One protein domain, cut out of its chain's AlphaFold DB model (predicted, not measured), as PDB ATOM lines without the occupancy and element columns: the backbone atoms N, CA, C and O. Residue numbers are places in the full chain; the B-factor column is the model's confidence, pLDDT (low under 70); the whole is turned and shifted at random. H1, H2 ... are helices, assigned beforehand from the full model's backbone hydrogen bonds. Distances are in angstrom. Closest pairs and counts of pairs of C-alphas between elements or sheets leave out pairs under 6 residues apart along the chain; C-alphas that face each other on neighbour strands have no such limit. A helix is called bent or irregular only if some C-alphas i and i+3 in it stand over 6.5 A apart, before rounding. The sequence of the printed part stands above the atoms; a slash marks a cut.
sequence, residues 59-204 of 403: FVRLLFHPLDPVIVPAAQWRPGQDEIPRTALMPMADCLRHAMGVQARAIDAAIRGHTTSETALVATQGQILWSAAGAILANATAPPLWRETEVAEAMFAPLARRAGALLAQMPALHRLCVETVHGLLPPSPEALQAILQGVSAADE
ATOM      1  N   PHE A  59      31.563 -18.973  26.863       96.62
ATOM      2  CA  PHE A  59      32.673 -18.676  25.946       96.62
ATOM      3  C   PHE A  59      33.095 -17.201  25.958       96.62
ATOM      4  O   PHE A  59      34.252 -16.894  26.213       96.62
ATOM      5  N   VAL A  60      32.137 -16.282  25.780       96.38
ATOM      6  CA  VAL A  60      32.376 -14.826  25.802       96.38
ATOM      7  C   VAL A  60      32.968 -14.381  27.141       96.38
ATOM      8  O   VAL A  60      33.892 -13.576  27.184       96.38
ATOM      9  N   ARG A  61      32.448 -14.924  28.249       95.62
ATOM     10  CA  ARG A  61      32.900 -14.577  29.598       95.62
ATOM     11  C   ARG A  61      34.310 -15.099  29.846       95.62
ATOM     12  O   ARG A  61      35.122 -14.338  30.332       95.62
ATOM     13  N   LEU A  62      34.625 -16.333  29.452       97.25
ATOM     14  CA  LEU A  62      35.981 -16.882  29.528       97.25
ATOM     15  C   LEU A  62      36.962 -16.082  28.656       97.25
ATOM     16  O   LEU A  62      38.060 -15.763  29.108       97.25
ATOM     17  N   LEU A  63      36.562 -15.737  27.428       98.25
ATOM     18  CA  LEU A  63      37.380 -14.979  26.482       98.25
ATOM     19  C   LEU A  63      37.787 -13.620  27.055       98.25
ATOM     20  O   LEU A  63      38.961 -13.273  27.027       98.25
ATOM     21  N   PHE A  64      36.823 -12.873  27.596       97.81
ATOM     22  CA  PHE A  64      37.029 -11.487  28.014       97.81
ATOM     23  C   PHE A  64      37.256 -11.291  29.513       97.81
ATOM     24  O   PHE A  64      37.628 -10.190  29.905       97.81
ATOM     25  N   HIS A  65      37.143 -12.341  30.333       95.38
ATOM     26  CA  HIS A  65      37.429 -12.283  31.768       95.38
ATOM     27  C   HIS A  65      38.748 -11.575  32.115       95.38
ATOM     28  O   HIS A  65      38.746 -10.699  32.982       95.38
ATOM     29  N   PRO A  66      39.889 -11.872  31.455       96.75
ATOM     30  CA  PRO A  66      41.127 -11.205  31.823       96.75
ATOM     31  C   PRO A  66      41.150  -9.713  31.460       96.75
ATOM     32  O   PRO A  66      41.976  -8.996  32.026       96.75
ATOM     33  N   LEU A  67      40.264  -9.263  30.561       97.94
ATOM     34  CA  LEU A  67      40.134  -7.882  30.096       97.94
ATOM     35  C   LEU A  67      39.027  -7.101  30.827       97.94
ATOM     36  O   LEU A  67      38.852  -5.920  30.542       97.94
ATOM     37  N   ASP A  68      38.309  -7.708  31.782       94.88
ATOM     38  CA  ASP A  68      37.228  -7.057  32.545       94.88
ATOM     39  C   ASP A  68      37.570  -5.630  33.041       94.88
ATOM     40  O   ASP A  68      36.720  -4.747  32.900       94.88
ATOM     41  N   PRO A  69      38.788  -5.331  33.549       94.12
ATOM     42  CA  PRO A  69      39.131  -3.985  34.024       94.12
ATOM     43  C   PRO A  69      39.202  -2.896  32.944       94.12
ATOM     44  O   PRO A  69      39.226  -1.721  33.294       94.12
ATOM     45  N   VAL A  70      39.263  -3.263  31.660       96.69
ATOM     46  CA  VAL A  70      39.280  -2.322  30.525       96.69
ATOM     47  C   VAL A  70      37.993  -2.388  29.699       96.69
ATOM     48  O   VAL A  70      37.928  -1.821  28.613       96.69
ATOM     49  N   ILE A  71      36.961  -3.083  30.192       96.12
ATOM     50  CA  ILE A  71      35.651  -3.184  29.541       96.12
ATOM     51  C   ILE A  71      34.677  -2.197  30.182       96.12
ATOM     52  O   ILE A  71      34.358  -2.297  31.368       96.12
ATOM     53  N   VAL A  72      34.105  -1.314  29.367       93.00
ATOM     54  CA  VAL A  72      33.192  -0.256  29.819       93.00
ATOM     55  C   VAL A  72      31.809  -0.356  29.170       93.00
ATOM     56  O   VAL A  72      31.653  -0.958  28.103       93.00
ATOM     57  N   PRO A  73      30.752   0.195  29.794       90.38
ATOM     58  CA  PRO A  73      29.477   0.414  29.118       90.38
ATOM     59  C   PRO A  73      29.665   1.206  27.816       90.38
ATOM     60  O   PRO A  73      30.384   2.200  27.799       90.38
ATOM     61  N   ALA A  74      28.973   0.814  26.742       89.38
ATOM     62  CA  ALA A  74      29.097   1.482  25.441       89.38
ATOM     63  C   ALA A  74      28.807   2.995  25.515       89.38
ATOM     64  O   ALA A  74      29.517   3.786  24.905       89.38
ATOM     65  N   ALA A  75      27.850   3.410  26.353       89.50
ATOM     66  CA  ALA A  75      27.511   4.819  26.570       89.50
ATOM     67  C   ALA A  75      28.656   5.667  27.166       89.50
ATOM     68  O   ALA A  75      28.668   6.888  26.991       89.50
ATOM     69  N   GLN A  76      29.608   5.045  27.867       90.19
ATOM     70  CA  GLN A  76      30.766   5.720  28.469       90.19
ATOM     71  C   GLN A  76      31.971   5.750  27.523       90.19
ATOM     72  O   GLN A  76      32.814   6.634  27.642       90.19
ATOM     73  N   TRP A  77      32.011   4.834  26.555       94.75
ATOM     74  CA  TRP A  77      33.120   4.702  25.624       94.75
ATOM     75  C   TRP A  77      33.138   5.813  24.568       94.75
ATOM     76  O   TRP A  77      32.094   6.236  24.060       94.75
ATOM     77  N   ARG A  78      34.333   6.268  24.195       93.69
ATOM     78  CA  ARG A  78      34.577   7.241  23.127       93.69
ATOM     79  C   ARG A  78      35.718   6.773  22.218       93.69
ATOM     80  O   ARG A  78      36.671   6.159  22.704       93.69
ATOM     81  N   PRO A  79      35.682   7.108  20.916       92.50
ATOM     82  CA  PRO A  79      36.814   6.867  20.029       92.50
ATOM     83  C   PRO A  79      38.104   7.477  20.589       92.50
ATOM     84  O   PRO A  79      38.122   8.634  21.001       92.50
ATOM     85  N   GLY A  80      39.176   6.685  20.597       88.94
ATOM     86  CA  GLY A  80      40.477   7.090  21.135       88.94
ATOM     87  C   GLY A  80      40.695   6.773  22.616       88.94
ATOM     88  O   GLY A  80      41.827   6.895  23.064       88.94
ATOM     89  N   GLN A  81      39.677   6.322  23.358       90.94
ATOM     90  CA  GLN A  81      39.877   5.811  24.717       90.94
ATOM     91  C   GLN A  81      40.523   4.419  24.714       90.94
ATOM     92  O   GLN A  81      40.263   3.586  23.837       90.94
ATOM     93  N   ASP A  82      41.327   4.158  25.742       93.56
ATOM     94  CA  ASP A  82      42.038   2.897  25.975       93.56
ATOM     95  C   ASP A  82      41.138   1.877  26.694       93.56
ATOM     96  O   ASP A  82      41.452   1.360  27.769       93.56
ATOM     97  N   GLU A  83      39.960   1.631  26.118       96.19
ATOM     98  CA  GLU A  83      38.897   0.801  26.689       96.19
ATOM     99  C   GLU A  83      38.133   0.047  25.590       96.19
ATOM    100  O   GLU A  83      38.154   0.424  24.414       96.19
ATOM    101  N   ILE A  84      37.427  -1.019  25.975       97.12
ATOM    102  CA  ILE A  84      36.604  -1.847  25.087       97.12
ATOM    103  C   ILE A  84      35.125  -1.623  25.430       97.12
ATOM    104  O   ILE A  84      34.711  -1.925  26.556       97.12
ATOM    105  N   PRO A  85      34.290  -1.152  24.488       96.88
ATOM    106  CA  PRO A  85      32.862  -1.033  24.737       96.88
ATOM    107  C   PRO A  85      32.240  -2.428  24.848       96.88
ATOM    108  O   PRO A  85      32.476  -3.305  24.017       96.88
ATOM    109  N   ARG A  86      31.395  -2.648  25.858       95.12
ATOM    110  CA  ARG A  86      30.769  -3.954  26.128       95.12
ATOM    111  C   ARG A  86      29.965  -4.512  24.944       95.12
ATOM    112  O   ARG A  86      29.864  -5.729  24.808       95.12
ATOM    113  N   THR A  87      29.417  -3.651  24.087       94.44
ATOM    114  CA  THR A  87      28.691  -4.060  22.871       94.44
ATOM    115  C   THR A  87      29.599  -4.751  21.850       94.44
ATOM    116  O   THR A  87      29.130  -5.615  21.117       94.44
ATOM    117  N   ALA A  88      30.907  -4.476  21.854       96.44
ATOM    118  CA  ALA A  88      31.869  -5.093  20.941       96.44
ATOM    119  C   ALA A  88      32.214  -6.556  21.277       96.44
ATOM    120  O   ALA A  88      32.736  -7.274  20.423       96.44
ATOM    121  N   LEU A  89      31.922  -7.023  22.498       96.44
ATOM    122  CA  LEU A  89      32.377  -8.335  22.969       96.44
ATOM    123  C   LEU A  89      31.719  -9.496  22.217       96.44
ATOM    124  O   LEU A  89      32.402 -10.445  21.838       96.44
ATOM    125  N   MET A  90      30.400  -9.439  22.004       95.19
ATOM    126  CA  MET A  90      29.679 -10.540  21.352       95.19
ATOM    127  C   MET A  90      30.097 -10.705  19.882       95.19
ATOM    128  O   MET A  90      30.516 -11.808  19.535       95.19
ATOM    129  N   PRO A  91      30.114  -9.648  19.043       96.56
ATOM    130  CA  PRO A  91      30.551  -9.793  17.656       96.56
ATOM    131  C   PRO A  91      31.990 -10.309  17.531       96.56
ATOM    132  O   PRO A  91      32.271 -11.152  16.683       96.56
ATOM    133  N   MET A  92      32.903  -9.859  18.402       97.94
ATOM    134  CA  MET A  92      34.265 -10.399  18.437       97.94
ATOM    135  C   MET A  92      34.271 -11.884  18.803       97.94
ATOM    136  O   MET A  92      34.903 -12.678  18.111       97.94
ATOM    137  N   ALA A  93      33.552 -12.285  19.853       97.44
ATOM    138  CA  ALA A  93      33.470 -13.686  20.255       97.44
ATOM    139  C   ALA A  93      32.884 -14.585  19.154       97.44
ATOM    140  O   ALA A  93      33.354 -15.710  18.982       97.44
ATOM    141  N   ASP A  94      31.910 -14.094  18.389       95.56
ATOM    142  CA  ASP A  94      31.330 -14.827  17.264       95.56
ATOM    143  C   ASP A  94      32.328 -14.998  16.112       95.56
ATOM    144  O   ASP A  94      32.443 -16.103  15.572       95.56
ATOM    145  N   CYS A  95      33.133 -13.971  15.802       96.50
ATOM    146  CA  CYS A  95      34.261 -14.107  14.871       96.50
ATOM    147  C   CYS A  95      35.219 -15.222  15.310       96.50
ATOM    148  O   CYS A  95      35.584 -16.075  14.498       96.50
ATOM    149  N   LEU A  96      35.595 -15.260  16.596       97.56
ATOM    150  CA  LEU A  96      36.456 -16.325  17.116       97.56
ATOM    151  C   LEU A  96      35.800 -17.696  17.016       97.56
ATOM    152  O   LEU A  96      36.444 -18.643  16.578       97.56
ATOM    153  N   ARG A  97      34.534 -17.825  17.421       97.12
ATOM    154  CA  ARG A  97      33.815 -19.105  17.371       97.12
ATOM    155  C   ARG A  97      33.776 -19.666  15.960       97.12
ATOM    156  O   ARG A  97      34.017 -20.860  15.778       97.12
ATOM    157  N   HIS A  98      33.506 -18.811  14.976       97.00
ATOM    158  CA  HIS A  98      33.504 -19.205  13.575       97.00
ATOM    159  C   HIS A  98      34.898 -19.654  13.116       97.00
ATOM    160  O   HIS A  98      35.033 -20.753  12.581       97.00
ATOM    161  N   ALA A  99      35.933 -18.859  13.399       97.69
ATOM    162  CA  ALA A  99      37.306 -19.154  12.992       97.69
ATOM    163  C   ALA A  99      37.895 -20.408  13.674       97.69
ATOM    164  O   ALA A  99      38.603 -21.183  13.040       97.69
ATOM    165  N   MET A 100      37.589 -20.639  14.954       98.06
ATOM    166  CA  MET A 100      38.087 -21.787  15.727       98.06
ATOM    167  C   MET A 100      37.321 -23.091  15.447       98.06
ATOM    168  O   MET A 100      37.835 -24.183  15.705       98.06
ATOM    169  N   GLY A 101      36.071 -23.011  14.980       97.75
ATOM    170  CA  GLY A 101      35.255 -24.168  14.611       97.75
ATOM    171  C   GLY A 101      35.116 -25.218  15.724       97.75
ATOM    172  O   GLY A 101      34.451 -24.999  16.738       97.75
ATOM    173  N   VAL A 102      35.708 -26.401  15.519       97.56
ATOM    174  CA  VAL A 102      35.635 -27.539  16.460       97.56
ATOM    175  C   VAL A 102      36.238 -27.187  17.822       97.56
ATOM    176  O   VAL A 102      35.688 -27.584  18.848       97.56
ATOM    177  N   GLN A 103      37.324 -26.413  17.852       97.88
ATOM    178  CA  GLN A 103      38.013 -26.072  19.097       97.88
ATOM    179  C   GLN A 103      37.143 -25.192  20.004       97.88
ATOM    180  O   GLN A 103      37.081 -25.428  21.208       97.88
ATOM    181  N   ALA A 104      36.400 -24.237  19.433       97.88
ATOM    182  CA  ALA A 104      35.452 -23.433  20.205       97.88
ATOM    183  C   ALA A 104      34.336 -24.294  20.816       97.88
ATOM    184  O   ALA A 104      33.995 -24.112  21.982       97.88
ATOM    185  N   ARG A 105      33.822 -25.287  20.073       97.81
ATOM    186  CA  ARG A 105      32.821 -26.236  20.594       97.81
ATOM    187  C   ARG A 105      33.364 -27.100  21.730       97.81
ATOM    188  O   ARG A 105      32.630 -27.376  22.675       97.81
ATOM    189  N   ALA A 106      34.628 -27.517  21.648       98.12
ATOM    190  CA  ALA A 106      35.282 -28.268  22.717       98.12
ATOM    191  C   ALA A 106      35.413 -27.427  23.997       98.12
ATOM    192  O   ALA A 106      35.090 -27.916  25.077       98.12
ATOM    193  N   ILE A 107      35.791 -26.150  23.871       98.00
ATOM    194  CA  ILE A 107      35.841 -25.213  25.004       98.00
ATOM    195  C   ILE A 107      34.441 -25.017  25.601       98.00
ATOM    196  O   ILE A 107      34.281 -25.149  26.810       98.00
ATOM    197  N   ASP A 108      33.415 -24.767  24.776       97.56
ATOM    198  CA  ASP A 108      32.021 -24.625  25.233       97.56
ATOM    199  C   ASP A 108      31.512 -25.879  25.972       97.56
ATOM    200  O   ASP A 108      30.751 -25.771  26.934       97.56
ATOM    201  N   ALA A 109      31.921 -27.076  25.541       97.38
ATOM    202  CA  ALA A 109      31.600 -28.318  26.236       97.38
ATOM    203  C   ALA A 109      32.336 -28.429  27.581       97.38
ATOM    204  O   ALA A 109      31.711 -28.791  28.574       97.38
ATOM    205  N   ALA A 110      33.624 -28.075  27.623       98.00
ATOM    206  CA  ALA A 110      34.460 -28.165  28.819       98.00
ATOM    207  C   ALA A 110      34.052 -27.186  29.931       98.00
ATOM    208  O   ALA A 110      34.228 -27.492  31.102       98.00
ATOM    209  N   ILE A 111      33.506 -26.016  29.587       97.44
ATOM    210  CA  ILE A 111      33.076 -25.010  30.577       97.44
ATOM    211  C   ILE A 111      31.607 -25.138  30.991       97.44
ATOM    212  O   ILE A 111      31.123 -24.369  31.822       97.44
ATOM    213  N   ARG A 112      30.862 -26.078  30.403       95.62
ATOM    214  CA  ARG A 112      29.428 -26.223  30.659       95.62
ATOM    215  C   ARG A 112      29.175 -26.656  32.100       95.62
ATOM    216  O   ARG A 112      29.686 -27.674  32.539       95.62
ATOM    217  N   GLY A 113      28.317 -25.917  32.803       93.12
ATOM    218  CA  GLY A 113      27.970 -26.202  34.201       93.12
ATOM    219  C   GLY A 113      28.977 -25.664  35.218       93.12
ATOM    220  O   GLY A 113      28.699 -25.716  36.412       93.12
ATOM    221  N   HIS A 114      30.086 -25.090  34.752       95.75
ATOM    222  CA  HIS A 114      31.102 -24.480  35.598       95.75
ATOM    223  C   HIS A 114      30.841 -22.988  35.814       95.75
ATOM    224  O   HIS A 114      30.080 -22.348  35.074       95.75
ATOM    225  N   THR A 115      31.486 -22.404  36.823       94.31
ATOM    226  CA  THR A 115      31.361 -20.970  37.132       94.31
ATOM    227  C   THR A 115      32.705 -20.249  37.092       94.31
ATOM    228  O   THR A 115      33.774 -20.856  37.057       94.31
ATOM    229  N   THR A 116      32.672 -18.916  37.112       91.50
ATOM    230  CA  THR A 116      33.891 -18.094  37.160       91.50
ATOM    231  C   THR A 116      34.709 -18.260  38.443       91.50
ATOM    232  O   THR A 116      35.833 -17.771  38.484       91.50
ATOM    233  N   SER A 117      34.187 -18.913  39.490       90.31
ATOM    234  CA  SER A 117      34.966 -19.186  40.707       90.31
ATOM    235  C   SER A 117      35.941 -20.356  40.546       90.31
ATOM    236  O   SER A 117      36.829 -20.526  41.375       90.31
ATOM    237  N   GLU A 118      35.807 -21.159  39.490       94.94
ATOM    238  CA  GLU A 118      36.692 -22.293  39.212       94.94
ATOM    239  C   GLU A 118      37.972 -21.826  38.510       94.94
ATOM    240  O   GLU A 118      38.185 -22.033  37.313       94.94
ATOM    241  N   THR A 119      38.838 -21.158  39.273       91.38
ATOM    242  CA  THR A 119      40.034 -20.460  38.775       91.38
ATOM    243  C   THR A 119      40.987 -21.358  37.987       91.38
ATOM    244  O   THR A 119      41.525 -20.921  36.972       91.38
ATOM    245  N   ALA A 120      41.157 -22.617  38.400       93.75
ATOM    246  CA  ALA A 120      41.989 -23.588  37.689       93.75
ATOM    247  C   ALA A 120      41.437 -23.895  36.287       93.75
ATOM    248  O   ALA A 120      42.181 -23.853  35.308       93.75
ATOM    249  N   LEU A 121      40.124 -24.122  36.169       96.19
ATOM    250  CA  LEU A 121      39.474 -24.358  34.880       96.19
ATOM    251  C   LEU A 121      39.564 -23.121  33.981       96.19
ATOM    252  O   LEU A 121      39.893 -23.241  32.799       96.19
ATOM    253  N   VAL A 122      39.310 -21.934  34.546       95.56
ATOM    254  CA  VAL A 122      39.445 -20.651  33.841       95.56
ATOM    255  C   VAL A 122      40.866 -20.473  33.310       95.56
ATOM    256  O   VAL A 122      41.024 -20.077  32.161       95.56
ATOM    257  N   ALA A 123      41.894 -20.800  34.096       93.94
ATOM    258  CA  ALA A 123      43.285 -20.717  33.660       93.94
ATOM    259  C   ALA A 123      43.588 -21.699  32.516       93.94
ATOM    260  O   ALA A 123      44.122 -21.291  31.485       93.94
ATOM    261  N   THR A 124      43.203 -22.973  32.652       96.62
ATOM    262  CA  THR A 124      43.486 -24.009  31.644       96.62
ATOM    263  C   THR A 124      42.759 -23.753  30.323       96.62
ATOM    264  O   THR A 124      43.385 -23.739  29.264       96.62
ATOM    265  N   GLN A 125      41.441 -23.529  30.362       98.00
ATOM    266  CA  GLN A 125      40.655 -23.280  29.147       98.00
ATOM    267  C   GLN A 125      40.931 -21.887  28.578       98.00
ATOM    268  O   GLN A 125      40.991 -21.708  27.361       98.00
ATOM    269  N   GLY A 126      41.148 -20.904  29.456       97.25
ATOM    270  CA  GLY A 126      41.524 -19.547  29.087       97.25
ATOM    271  C   GLY A 126      42.834 -19.515  28.319       97.25
ATOM    272  O   GLY A 126      42.888 -18.898  27.268       97.25
ATOM    273  N   GLN A 127      43.865 -20.248  28.751       96.75
ATOM    274  CA  GLN A 127      45.144 -20.291  28.040       96.75
ATOM    275  C   GLN A 127      44.992 -20.728  26.576       96.75
ATOM    276  O   GLN A 127      45.533 -20.077  25.683       96.75
ATOM    277  N   ILE A 128      44.224 -21.791  26.323       97.44
ATOM    278  CA  ILE A 128      43.953 -22.279  24.963       97.44
ATOM    279  C   ILE A 128      43.205 -21.208  24.157       97.44
ATOM    280  O   ILE A 128      43.566 -20.907  23.017       97.44
ATOM    281  N   LEU A 129      42.170 -20.620  24.760       98.31
ATOM    282  CA  LEU A 129      41.305 -19.642  24.114       98.31
ATOM    283  C   LEU A 129      42.027 -18.323  23.802       98.31
ATOM    284  O   LEU A 129      41.936 -17.825  22.685       98.31
ATOM    285  N   TRP A 130      42.748 -17.753  24.766       98.25
ATOM    286  CA  TRP A 130      43.375 -16.435  24.654       98.25
ATOM    287  C   TRP A 130      44.543 -16.436  23.665       98.25
ATOM    288  O   TRP A 130      44.696 -15.483  22.900       98.25
ATOM    289  N   SER A 131      45.321 -17.523  23.601       96.31
ATOM    290  CA  SER A 131      46.373 -17.667  22.588       96.31
ATOM    291  C   SER A 131      45.801 -17.725  21.167       96.31
ATOM    292  O   SER A 131      46.302 -17.031  20.284       96.31
ATOM    293  N   ALA A 132      44.724 -18.487  20.943       97.75
ATOM    294  CA  ALA A 132      44.050 -18.530  19.642       97.75
ATOM    295  C   ALA A 132      43.407 -17.176  19.284       97.75
ATOM    296  O   ALA A 132      43.504 -16.715  18.145       97.75
ATOM    297  N   ALA A 133      42.800 -16.514  20.274       98.31
ATOM    298  CA  ALA A 133      42.176 -15.206  20.120       98.31
ATOM    299  C   ALA A 133      43.137 -14.149  19.578       98.31
ATOM    300  O   ALA A 133      42.756 -13.382  18.696       98.31
ATOM    301  N   GLY A 134      44.377 -14.133  20.076       96.88
ATOM    302  CA  GLY A 134      45.390 -13.180  19.641       96.88
ATOM    303  C   GLY A 134      45.661 -13.236  18.140       96.88
ATOM    304  O   GLY A 134      45.623 -12.207  17.468       96.88
ATOM    305  N   ALA A 135      45.854 -14.441  17.600       96.12
ATOM    306  CA  ALA A 135      46.121 -14.637  16.176       96.12
ATOM    307  C   ALA A 135      44.897 -14.328  15.293       96.12
ATOM    308  O   ALA A 135      45.034 -13.722  14.229       96.12
ATOM    309  N   ILE A 136      43.701 -14.731  15.733       98.31
ATOM    310  CA  ILE A 136      42.461 -14.563  14.962       98.31
ATOM    311  C   ILE A 136      42.048 -13.089  14.901       98.31
ATOM    312  O   ILE A 136      41.760 -12.570  13.824       98.31
ATOM    313  N   LEU A 137      42.030 -12.396  16.044       98.31
ATOM    314  CA  LEU A 137      41.566 -11.011  16.114       98.31
ATOM    315  C   LEU A 137      42.522 -10.015  15.449       98.31
ATOM    316  O   LEU A 137      42.064  -8.971  14.987       98.31
ATOM    317  N   ALA A 138      43.813 -10.344  15.339       96.25
ATOM    318  CA  ALA A 138      44.795  -9.508  14.650       96.25
ATOM    319  C   ALA A 138      44.413  -9.211  13.186       96.25
ATOM    320  O   ALA A 138      44.726  -8.139  12.670       96.25
ATOM    321  N   ASN A 139      43.704 -10.141  12.537       96.00
ATOM    322  CA  ASN A 139      43.332 -10.062  11.122       96.00
ATOM    323  C   ASN A 139      41.812 -10.112  10.896       96.00
ATOM    324  O   ASN A 139      41.360 -10.336   9.773       96.00
ATOM    325  N   ALA A 140      41.011  -9.950  11.951       97.31
ATOM    326  CA  ALA A 140      39.565 -10.062  11.842       97.31
ATOM    327  C   ALA A 140      38.965  -8.897  11.037       97.31
ATOM    328  O   ALA A 140      39.379  -7.741  11.161       97.31
ATOM    329  N   THR A 141      37.917  -9.198  10.274       96.75
ATOM    330  CA  THR A 141      37.051  -8.212   9.614       96.75
ATOM    331  C   THR A 141      35.729  -8.072  10.362       96.75
ATOM    332  O   THR A 141      35.334  -8.970  11.113       96.75
ATOM    333  N   ALA A 142      35.067  -6.923  10.198       96.19
ATOM    334  CA  ALA A 142      33.838  -6.628  10.922       96.19
ATOM    335  C   ALA A 142      32.754  -7.668  10.581       96.19
ATOM    336  O   ALA A 142      32.402  -7.819   9.407       96.19
ATOM    337  N   PRO A 143      32.216  -8.401  11.573       95.50
ATOM    338  CA  PRO A 143      31.126  -9.333  11.331       95.50
ATOM    339  C   PRO A 143      29.816  -8.574  11.067       95.50
ATOM    340  O   PRO A 143      29.667  -7.434  11.511       95.50
ATOM    341  N   PRO A 144      28.805  -9.214  10.447       92.69
ATOM    342  CA  PRO A 144      27.495  -8.598  10.226       92.69
ATOM    343  C   PRO A 144      26.853  -8.017  11.499       92.69
ATOM    344  O   PRO A 144      26.300  -6.919  11.459       92.69
ATOM    345  N   LEU A 145      27.003  -8.711  12.635       90.62
ATOM    346  CA  LEU A 145      26.486  -8.292  13.946       90.62
ATOM    347  C   LEU A 145      27.149  -7.020  14.497       90.62
ATOM    348  O   LEU A 145      26.633  -6.415  15.429       90.62
ATOM    349  N   TRP A 146      28.276  -6.570  13.932       95.38
ATOM    350  CA  TRP A 146      28.922  -5.333  14.376       95.38
ATOM    351  C   TRP A 146      28.019  -4.106  14.214       95.38
ATOM    352  O   TRP A 146      28.081  -3.180  15.021       95.38
ATOM    353  N   ARG A 147      27.134  -4.115  13.211       92.69
ATOM    354  CA  ARG A 147      26.203  -3.008  12.938       92.69
ATOM    355  C   ARG A 147      25.219  -2.750  14.081       92.69
ATOM    356  O   ARG A 147      24.694  -1.649  14.179       92.69
ATOM    357  N   GLU A 148      25.008  -3.732  14.954       91.31
ATOM    358  CA  GLU A 148      24.119  -3.636  16.119       91.31
ATOM    359  C   GLU A 148      24.807  -3.008  17.343       91.31
ATOM    360  O   GLU A 148      24.162  -2.743  18.350       91.31
ATOM    361  N   THR A 149      26.122  -2.768  17.285       89.69
ATOM    362  CA  THR A 149      26.896  -2.283  18.443       89.69
ATOM    363  C   THR A 149      26.814  -0.778  18.676       89.69
ATOM    364  O   THR A 149      27.336  -0.314  19.691       89.69
ATOM    365  N   GLU A 150      26.228  -0.035  17.729       90.56
ATOM    366  CA  GLU A 150      26.244   1.437  17.636       90.56
ATOM    367  C   GLU A 150      27.657   2.047  17.518       90.56
ATOM    368  O   GLU A 150      27.829   3.266  17.517       90.56
ATOM    369  N   VAL A 151      28.688   1.210  17.365       93.12
ATOM    370  CA  VAL A 151      30.069   1.631  17.140       93.12
ATOM    371  C   VAL A 151      30.340   1.670  15.636       93.12
ATOM    372  O   VAL A 151      29.977   0.757  14.895       93.12
ATOM    373  N   ALA A 152      31.020   2.722  15.170       95.12
ATOM    374  CA  ALA A 152      31.377   2.861  13.760       95.12
ATOM    375  C   ALA A 152      32.145   1.628  13.243       95.12
ATOM    376  O   ALA A 152      33.047   1.118  13.908       95.12
ATOM    377  N   GLU A 153      31.825   1.163  12.032       95.81
ATOM    378  CA  GLU A 153      32.436  -0.036  11.429       95.81
ATOM    379  C   GLU A 153      33.966   0.070  11.324       95.81
ATOM    380  O   GLU A 153      34.683  -0.890  11.605       95.81
ATOM    381  N   ALA A 154      34.478   1.277  11.053       96.38
ATOM    382  CA  ALA A 154      35.912   1.575  11.015       96.38
ATOM    383  C   ALA A 154      36.644   1.301  12.346       96.38
ATOM    384  O   ALA A 154      37.859   1.109  12.350       96.38
ATOM    385  N   MET A 155      35.923   1.257  13.470       97.12
ATOM    386  CA  MET A 155      36.502   0.982  14.787       97.12
ATOM    387  C   MET A 155      36.633  -0.511  15.089       97.12
ATOM    388  O   MET A 155      37.339  -0.854  16.037       97.12
ATOM    389  N   PHE A 156      36.015  -1.400  14.301       97.44
ATOM    390  CA  PHE A 156      36.106  -2.839  14.545       97.44
ATOM    391  C   PHE A 156      37.556  -3.324  14.525       97.44
ATOM    392  O   PHE A 156      38.034  -3.879  15.511       97.44
ATOM    393  N   ALA A 157      38.267  -3.096  13.416       97.12
ATOM    394  CA  ALA A 157      39.605  -3.646  13.233       97.12
ATOM    395  C   ALA A 157      40.612  -3.122  14.280       97.12
ATOM    396  O   ALA A 157      41.325  -3.945  14.852       97.12
ATOM    397  N   PRO A 158      40.661  -1.814  14.617       97.38
ATOM    398  CA  PRO A 158      41.482  -1.330  15.727       97.38
ATOM    399  C   PRO A 158      41.146  -1.987  17.072       97.38
ATOM    400  O   PRO A 158      42.051  -2.430  17.772       97.38
ATOM    401  N   LEU A 159      39.862  -2.097  17.433       97.88
ATOM    402  CA  LEU A 159      39.464  -2.705  18.707       97.88
ATOM    403  C   LEU A 159      39.788  -4.205  18.753       97.88
ATOM    404  O   LEU A 159      40.275  -4.694  19.771       97.88
ATOM    405  N   ALA A 160      39.553  -4.926  17.653       98.12
ATOM    406  CA  ALA A 160      39.868  -6.344  17.531       98.12
ATOM    407  C   ALA A 160      41.376  -6.585  17.666       98.12
ATOM    408  O   ALA A 160      41.780  -7.410  18.483       98.12
ATOM    409  N   ARG A 161      42.215  -5.817  16.957       98.25
ATOM    410  CA  ARG A 161      43.678  -5.930  17.064       98.25
ATOM    411  C   ARG A 161      44.183  -5.675  18.476       98.25
ATOM    412  O   ARG A 161      44.931  -6.503  18.989       98.25
ATOM    413  N   ARG A 162      43.717  -4.610  19.140       98.25
ATOM    414  CA  ARG A 162      44.085  -4.328  20.537       98.25
ATOM    415  C   ARG A 162      43.677  -5.466  21.465       98.25
ATOM    416  O   ARG A 162      44.503  -5.957  22.227       98.25
ATOM    417  N   ALA A 163      42.428  -5.929  21.379       98.31
ATOM    418  CA  ALA A 163      41.955  -7.053  22.182       98.31
ATOM    419  C   ALA A 163      42.782  -8.323  21.915       98.31
ATOM    420  O   ALA A 163      43.179  -9.001  22.861       98.31
ATOM    421  N   GLY A 164      43.103  -8.614  20.653       98.44
ATOM    422  CA  GLY A 164      43.969  -9.723  20.258       98.44
ATOM    423  C   GLY A 164      45.377  -9.616  20.848       98.44
ATOM    424  O   GLY A 164      45.853 -10.570  21.463       98.44
ATOM    425  N   ALA A 165      46.014  -8.447  20.738       98.44
ATOM    426  CA  ALA A 165      47.339  -8.183  21.300       98.44
ATOM    427  C   ALA A 165      47.369  -8.410  22.820       98.44
ATOM    428  O   ALA A 165      48.275  -9.070  23.332       98.44
ATOM    429  N   LEU A 166      46.344  -7.937  23.539       98.50
ATOM    430  CA  LEU A 166      46.205  -8.170  24.977       98.50
ATOM    431  C   LEU A 166      46.016  -9.658  25.290       98.50
ATOM    432  O   LEU A 166      46.748 -10.208  26.111       98.50
ATOM    433  N   LEU A 167      45.064 -10.323  24.626       98.50
ATOM    434  CA  LEU A 167      44.735 -11.734  24.866       98.50
ATOM    435  C   LEU A 167      45.930 -12.657  24.619       98.50
ATOM    436  O   LEU A 167      46.169 -13.556  25.426       98.50
ATOM    437  N   ALA A 168      46.738 -12.382  23.594       98.06
ATOM    438  CA  ALA A 168      47.960 -13.132  23.317       98.06
ATOM    439  C   ALA A 168      48.930 -13.163  24.515       98.06
ATOM    440  O   ALA A 168      49.612 -14.164  24.725       98.06
ATOM    441  N   GLN A 169      48.963 -12.097  25.326       98.12
ATOM    442  CA  GLN A 169      49.854 -11.980  26.485       98.12
ATOM    443  C   GLN A 169      49.216 -12.409  27.815       98.12
ATOM    444  O   GLN A 169      49.911 -12.516  28.829       98.12
ATOM    445  N   MET A 170      47.911 -12.702  27.852       97.06
ATOM    446  CA  MET A 170      47.224 -13.057  29.100       97.06
ATOM    447  C   MET A 170      47.761 -14.322  29.785       97.06
ATOM    448  O   MET A 170      47.867 -14.295  31.013       97.06
ATOM    449  N   PRO A 171      48.166 -15.398  29.075       96.62
ATOM    450  CA  PRO A 171      48.811 -16.544  29.720       96.62
ATOM    451  C   PRO A 171      50.123 -16.180  30.428       96.62
ATOM    452  O   PRO A 171      50.385 -16.652  31.534       96.62
ATOM    453  N   ALA A 172      50.944 -15.317  29.822       96.56
ATOM    454  CA  ALA A 172      52.195 -14.858  30.422       96.56
ATOM    455  C   ALA A 172      51.934 -13.979  31.651       96.56
ATOM    456  O   ALA A 172      52.517 -14.219  32.706       96.56
ATOM    457  N   LEU A 173      50.991 -13.037  31.553       95.62
ATOM    458  CA  LEU A 173      50.587 -12.205  32.686       95.62
ATOM    459  C   LEU A 173      49.984 -13.037  33.828       95.62
ATOM    460  O   LEU A 173      50.245 -12.756  34.993       95.62
ATOM    461  N   HIS A 174      49.188 -14.064  33.520       93.62
ATOM    462  CA  HIS A 174      48.636 -14.955  34.539       93.62
ATOM    463  C   HIS A 174      49.737 -15.714  35.288       93.62
ATOM    464  O   HIS A 174      49.728 -15.703  36.516       93.62
ATOM    465  N   ARG A 175      50.707 -16.305  34.571       93.06
ATOM    466  CA  ARG A 175      51.868 -16.962  35.198       93.06
ATOM    467  C   ARG A 175      52.643 -16.006  36.094       93.06
ATOM    468  O   ARG A 175      52.871 -16.339  37.249       93.06
ATOM    469  N   LEU A 176      52.925 -14.798  35.604       93.19
ATOM    470  CA  LEU A 176      53.594 -13.764  36.389       93.19
ATOM    471  C   LEU A 176      52.847 -13.486  37.702       93.19
ATOM    472  O   LEU A 176      53.459 -13.467  38.762       93.19
ATOM    473  N   CYS A 177      51.521 -13.326  37.650       90.50
ATOM    474  CA  CYS A 177      50.710 -13.089  38.845       90.50
ATOM    475  C   CYS A 177      50.702 -14.274  39.827       90.50
ATOM    476  O   CYS A 177      50.666 -14.054  41.037       90.50
ATOM    477  N   VAL A 178      50.705 -15.514  39.328       88.19
ATOM    478  CA  VAL A 178      50.751 -16.727  40.165       88.19
ATOM    479  C   VAL A 178      52.120 -16.877  40.837       88.19
ATOM    480  O   VAL A 178      52.184 -17.196  42.022       88.19
ATOM    481  N   GLU A 179      53.203 -16.607  40.108       88.06
ATOM    482  CA  GLU A 179      54.582 -16.649  40.614       88.06
ATOM    483  C   GLU A 179      54.841 -15.563  41.667       88.06
ATOM    484  O   GLU A 179      55.560 -15.789  42.642       88.06
ATOM    485  N   THR A 180      54.201 -14.399  41.536       85.06
ATOM    486  CA  THR A 180      54.197 -13.369  42.577       85.06
ATOM    487  C   THR A 180      53.247 -13.759  43.711       85.06
ATOM    488  O   THR A 180      52.167 -13.185  43.822       85.06
ATOM    489  N   VAL A 181      53.632 -14.741  44.541       66.62
ATOM    490  CA  VAL A 181      52.839 -15.343  45.641       66.62
ATOM    491  C   VAL A 181      52.107 -14.280  46.471       66.62
ATOM    492  O   VAL A 181      52.654 -13.769  47.438       66.62
ATOM    493  N   HIS A 182      50.891 -13.887  46.082       64.25
ATOM    494  CA  HIS A 182      50.148 -12.768  46.679       64.25
ATOM    495  C   HIS A 182      50.988 -11.499  46.968       64.25
ATOM    496  O   HIS A 182      50.734 -10.790  47.940       64.25
ATOM    497  N   GLY A 183      51.991 -11.207  46.131       62.19
ATOM    498  CA  GLY A 183      52.911 -10.078  46.323       62.19
ATOM    499  C   GLY A 183      54.078 -10.314  47.296       62.19
ATOM    500  O   GLY A 183      54.786  -9.360  47.606       62.19
ATOM    501  N   LEU A 184      54.310 -11.547  47.760       67.88
ATOM    502  CA  LEU A 184      55.467 -11.913  48.594       67.88
ATOM    503  C   LEU A 184      56.776 -11.990  47.798       67.88
ATOM    504  O   LEU A 184      57.847 -11.793  48.365       67.88
ATOM    505  N   LEU A 185      56.693 -12.274  46.496       82.00
ATOM    506  CA  LEU A 185      57.836 -12.271  45.588       82.00
ATOM    507  C   LEU A 185      57.686 -11.140  44.563       82.00
ATOM    508  O   LEU A 185      56.577 -10.933  44.052       82.00
ATOM    509  N   PRO A 186      58.770 -10.409  44.245       84.12
ATOM    510  CA  PRO A 186      58.746  -9.444  43.157       84.12
ATOM    511  C   PRO A 186      58.567 -10.173  41.811       84.12
ATOM    512  O   PRO A 186      59.104 -11.268  41.635       84.12
ATOM    513  N   PRO A 187      57.825  -9.597  40.847       88.25
ATOM    514  CA  PRO A 187      57.727 -10.163  39.502       88.25
ATOM    515  C   PRO A 187      59.087 -10.127  38.800       88.25
ATOM    516  O   PRO A 187      59.843  -9.171  38.970       88.25
ATOM    517  N   SER A 188      59.371 -11.132  37.964       90.88
ATOM    518  CA  SER A 188      60.572 -11.133  37.118       90.88
ATOM    519  C   SER A 188      60.558  -9.918  36.174       90.88
ATOM    520  O   SER A 188      59.603  -9.764  35.399       90.88
ATOM    521  N   PRO A 189      61.600  -9.063  36.201       91.12
ATOM    522  CA  PRO A 189      61.735  -7.944  35.271       91.12
ATOM    523  C   PRO A 189      61.752  -8.392  33.806       91.12
ATOM    524  O   PRO A 189      61.176  -7.725  32.951       91.12
ATOM    525  N   GLU A 190      62.354  -9.547  33.519       92.88
ATOM    526  CA  GLU A 190      62.444 -10.126  32.177       92.88
ATOM    527  C   GLU A 190      61.067 -10.568  31.674       92.88
ATOM    528  O   GLU A 190      60.692 -10.266  30.541       92.88
ATOM    529  N   ALA A 191      60.277 -11.236  32.523       94.38
ATOM    530  CA  ALA A 191      58.912 -11.634  32.186       94.38
ATOM    531  C   ALA A 191      58.009 -10.411  31.958       94.38
ATOM    532  O   ALA A 191      57.233 -10.375  31.000       94.38
ATOM    533  N   LEU A 192      58.144  -9.386  32.806       94.94
ATOM    534  CA  LEU A 192      57.455  -8.106  32.655       94.94
ATOM    535  C   LEU A 192      57.807  -7.434  31.319       94.94
ATOM    536  O   LEU A 192      56.916  -7.046  30.562       94.94
ATOM    537  N   GLN A 193      59.099  -7.332  31.008       94.62
ATOM    538  CA  GLN A 193      59.585  -6.742  29.767       94.62
ATOM    539  C   GLN A 193      59.091  -7.513  28.539       94.62
ATOM    540  O   GLN A 193      58.636  -6.891  27.581       94.62
ATOM    541  N   ALA A 194      59.115  -8.848  28.575       96.06
ATOM    542  CA  ALA A 194      58.635  -9.685  27.480       96.06
ATOM    543  C   ALA A 194      57.141  -9.462  27.188       96.06
ATOM    544  O   ALA A 194      56.751  -9.363  26.025       96.06
ATOM    545  N   ILE A 195      56.309  -9.318  28.226       97.38
ATOM    546  CA  ILE A 195      54.875  -9.018  28.076       97.38
ATOM    547  C   ILE A 195      54.669  -7.640  27.427       97.38
ATOM    548  O   ILE A 195      53.902  -7.515  26.469       97.38
ATOM    549  N   LEU A 196      55.370  -6.610  27.920       96.81
ATOM    550  CA  LEU A 196      55.285  -5.244  27.389       96.81
ATOM    551  C   LEU A 196      55.735  -5.177  25.923       96.81
ATOM    552  O   LEU A 196      55.043  -4.596  25.086       96.81
ATOM    553  N   GLN A 197      56.863  -5.811  25.595       96.44
ATOM    554  CA  GLN A 197      57.379  -5.893  24.227       96.44
ATOM    555  C   GLN A 197      56.443  -6.684  23.313       96.44
ATOM    556  O   GLN A 197      56.216  -6.273  22.180       96.44
ATOM    557  N   GLY A 198      55.861  -7.779  23.808       97.06
ATOM    558  CA  GLY A 198      54.914  -8.597  23.057       97.06
ATOM    559  C   GLY A 198      53.662  -7.824  22.638       97.06
ATOM    560  O   GLY A 198      53.238  -7.940  21.489       97.06
ATOM    561  N   VAL A 199      53.094  -6.998  23.527       97.94
ATOM    562  CA  VAL A 199      51.976  -6.112  23.153       97.94
ATOM    563  C   VAL A 199      52.442  -4.988  22.238       97.94
ATOM    564  O   VAL A 199      51.804  -4.766  21.220       97.94
ATOM    565  N   SER A 200      53.560  -4.323  22.543       96.56
ATOM    566  CA  SER A 200      54.086  -3.228  21.713       96.56
ATOM    567  C   SER A 200      54.347  -3.661  20.264       96.56
ATOM    568  O   SER A 200      53.985  -2.943  19.337       96.56
ATOM    569  N   ALA A 201      54.911  -4.856  20.068       96.69
ATOM    570  CA  ALA A 201      55.182  -5.415  18.747       96.69
ATOM    571  C   ALA A 201      53.905  -5.793  17.976       96.69
ATOM    572  O   ALA A 201      53.903  -5.745  16.748       96.69
ATOM    573  N   ALA A 202      52.836  -6.187  18.676       96.94
ATOM    574  CA  ALA A 202      51.566  -6.564  18.059       96.94
ATOM    575  C   ALA A 202      50.669  -5.348  17.765       96.94
ATOM    576  O   ALA A 202      50.105  -5.241  16.677       96.94
ATOM    577  N   ASP A 203      50.525  -4.448  18.738       96.88
ATOM    578  CA  ASP A 203      49.786  -3.193  18.637       96.88
ATOM    579  C   ASP A 203      50.225  -2.239  19.763       96.88
ATOM    580  O   ASP A 203      49.781  -2.348  20.909       96.88
ATOM    581  N   GLU A 204      51.076  -1.263  19.437       96.00
ATOM    582  CA  GLU A 204      51.544  -0.252  20.394       96.00
ATOM    583  C   GLU A 204      50.384   0.509  21.060       96.00
ATOM    584  O   GLU A 204      50.460   0.858  22.239       96.00
TER     585      GLU A 204
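AT A GLANCE: This is residues 59 to 204 of the 403 residues of an uncharacterized protein of Rhodopila globiformis (UniProt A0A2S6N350). What is the shape? A long bent helix, H6, has H7 folded back along one side of it and H4 crossing on the other, and H1, H2 and H3 fill out the body on H4's side. The small helix H5 sits at the corner before H6 and packs on H2. What is it made of? The printed part has 146 residues, with seven named helices, H1 to H7 in chain order, and no named strand; it is all helix and compact, with a radius of gyration of the C-alphas of 15.5 A and spans of 46 by 36 by 26 A.

HOW THE PARTS SIT: Is the longest helix straight? H6, residues 153 to 179, was assigned by its hydrogen bonds as one helix but is bent: C-alphas 168 and 171 are 7.3 A apart, and its arms H6a, residues 153 to 168, and H6b, residues 171 to 179, stand at a steep tilt of 41 degrees. What touches these arms? H7, residues 189 to 204, touches H6a at a shallow tilt of 19 degrees, opposite ways, with closest C-alphas Ala 165 and Val 199 at 5.4 A, and forms a hairpin with H6b. H4, residues 119 to 137, has a kink of 35 degrees near residue 128; its residues 130 to 137 touch H6a at a steep tilt of 47 degrees, with closest C-alphas Gly 134 and Gly 164 at 3.8 A. What comes next? H1, residues 59 to 70, touches H4 about perpendicular at 86 degrees, closest C-alphas Leu 62 and Gly 126 at 6.2 A, and forms a hairpin with H2, residues 86 to 100. H3, residues 102 to 110, forms a hairpin with H4, and H5, residues 144 to 149, touches H2 at a shallow tilt of 17 degrees. How are the backbones? Every O i to N i+4 pair is within hydrogen-bond range in H3, H6b and H7, against 4 of 8 in H1, 9 of 11 in H2, 13 of 15 in H4, 10 of 12 in H6a and 0 of 2 in H5, where 3 of 3 O i to N i+3 pairs are.

IN THESE COORDINATES: Where are the anchors? H1 begins at C-alpha 59, (32.673, -18.676, 25.946), and H7 ends at C-alpha 204, (51.544, -0.252, 20.394). How long are the longer elements? H4 measures 24.6 A, H6a 23.5 A, H2 21.9 A and H7 19.6 A.

THE WHOLE: How large is it? The two farthest C-alphas, Pro 144 and Leu 184, are 47.6 A apart, and the printed part has no cut. Which link is long, and where is confidence low? H1 to H2 is a long link, in which residues 71 to 72 pair parallel with 84 to 85; residues 181 to 184 are under 70 in pLDDT.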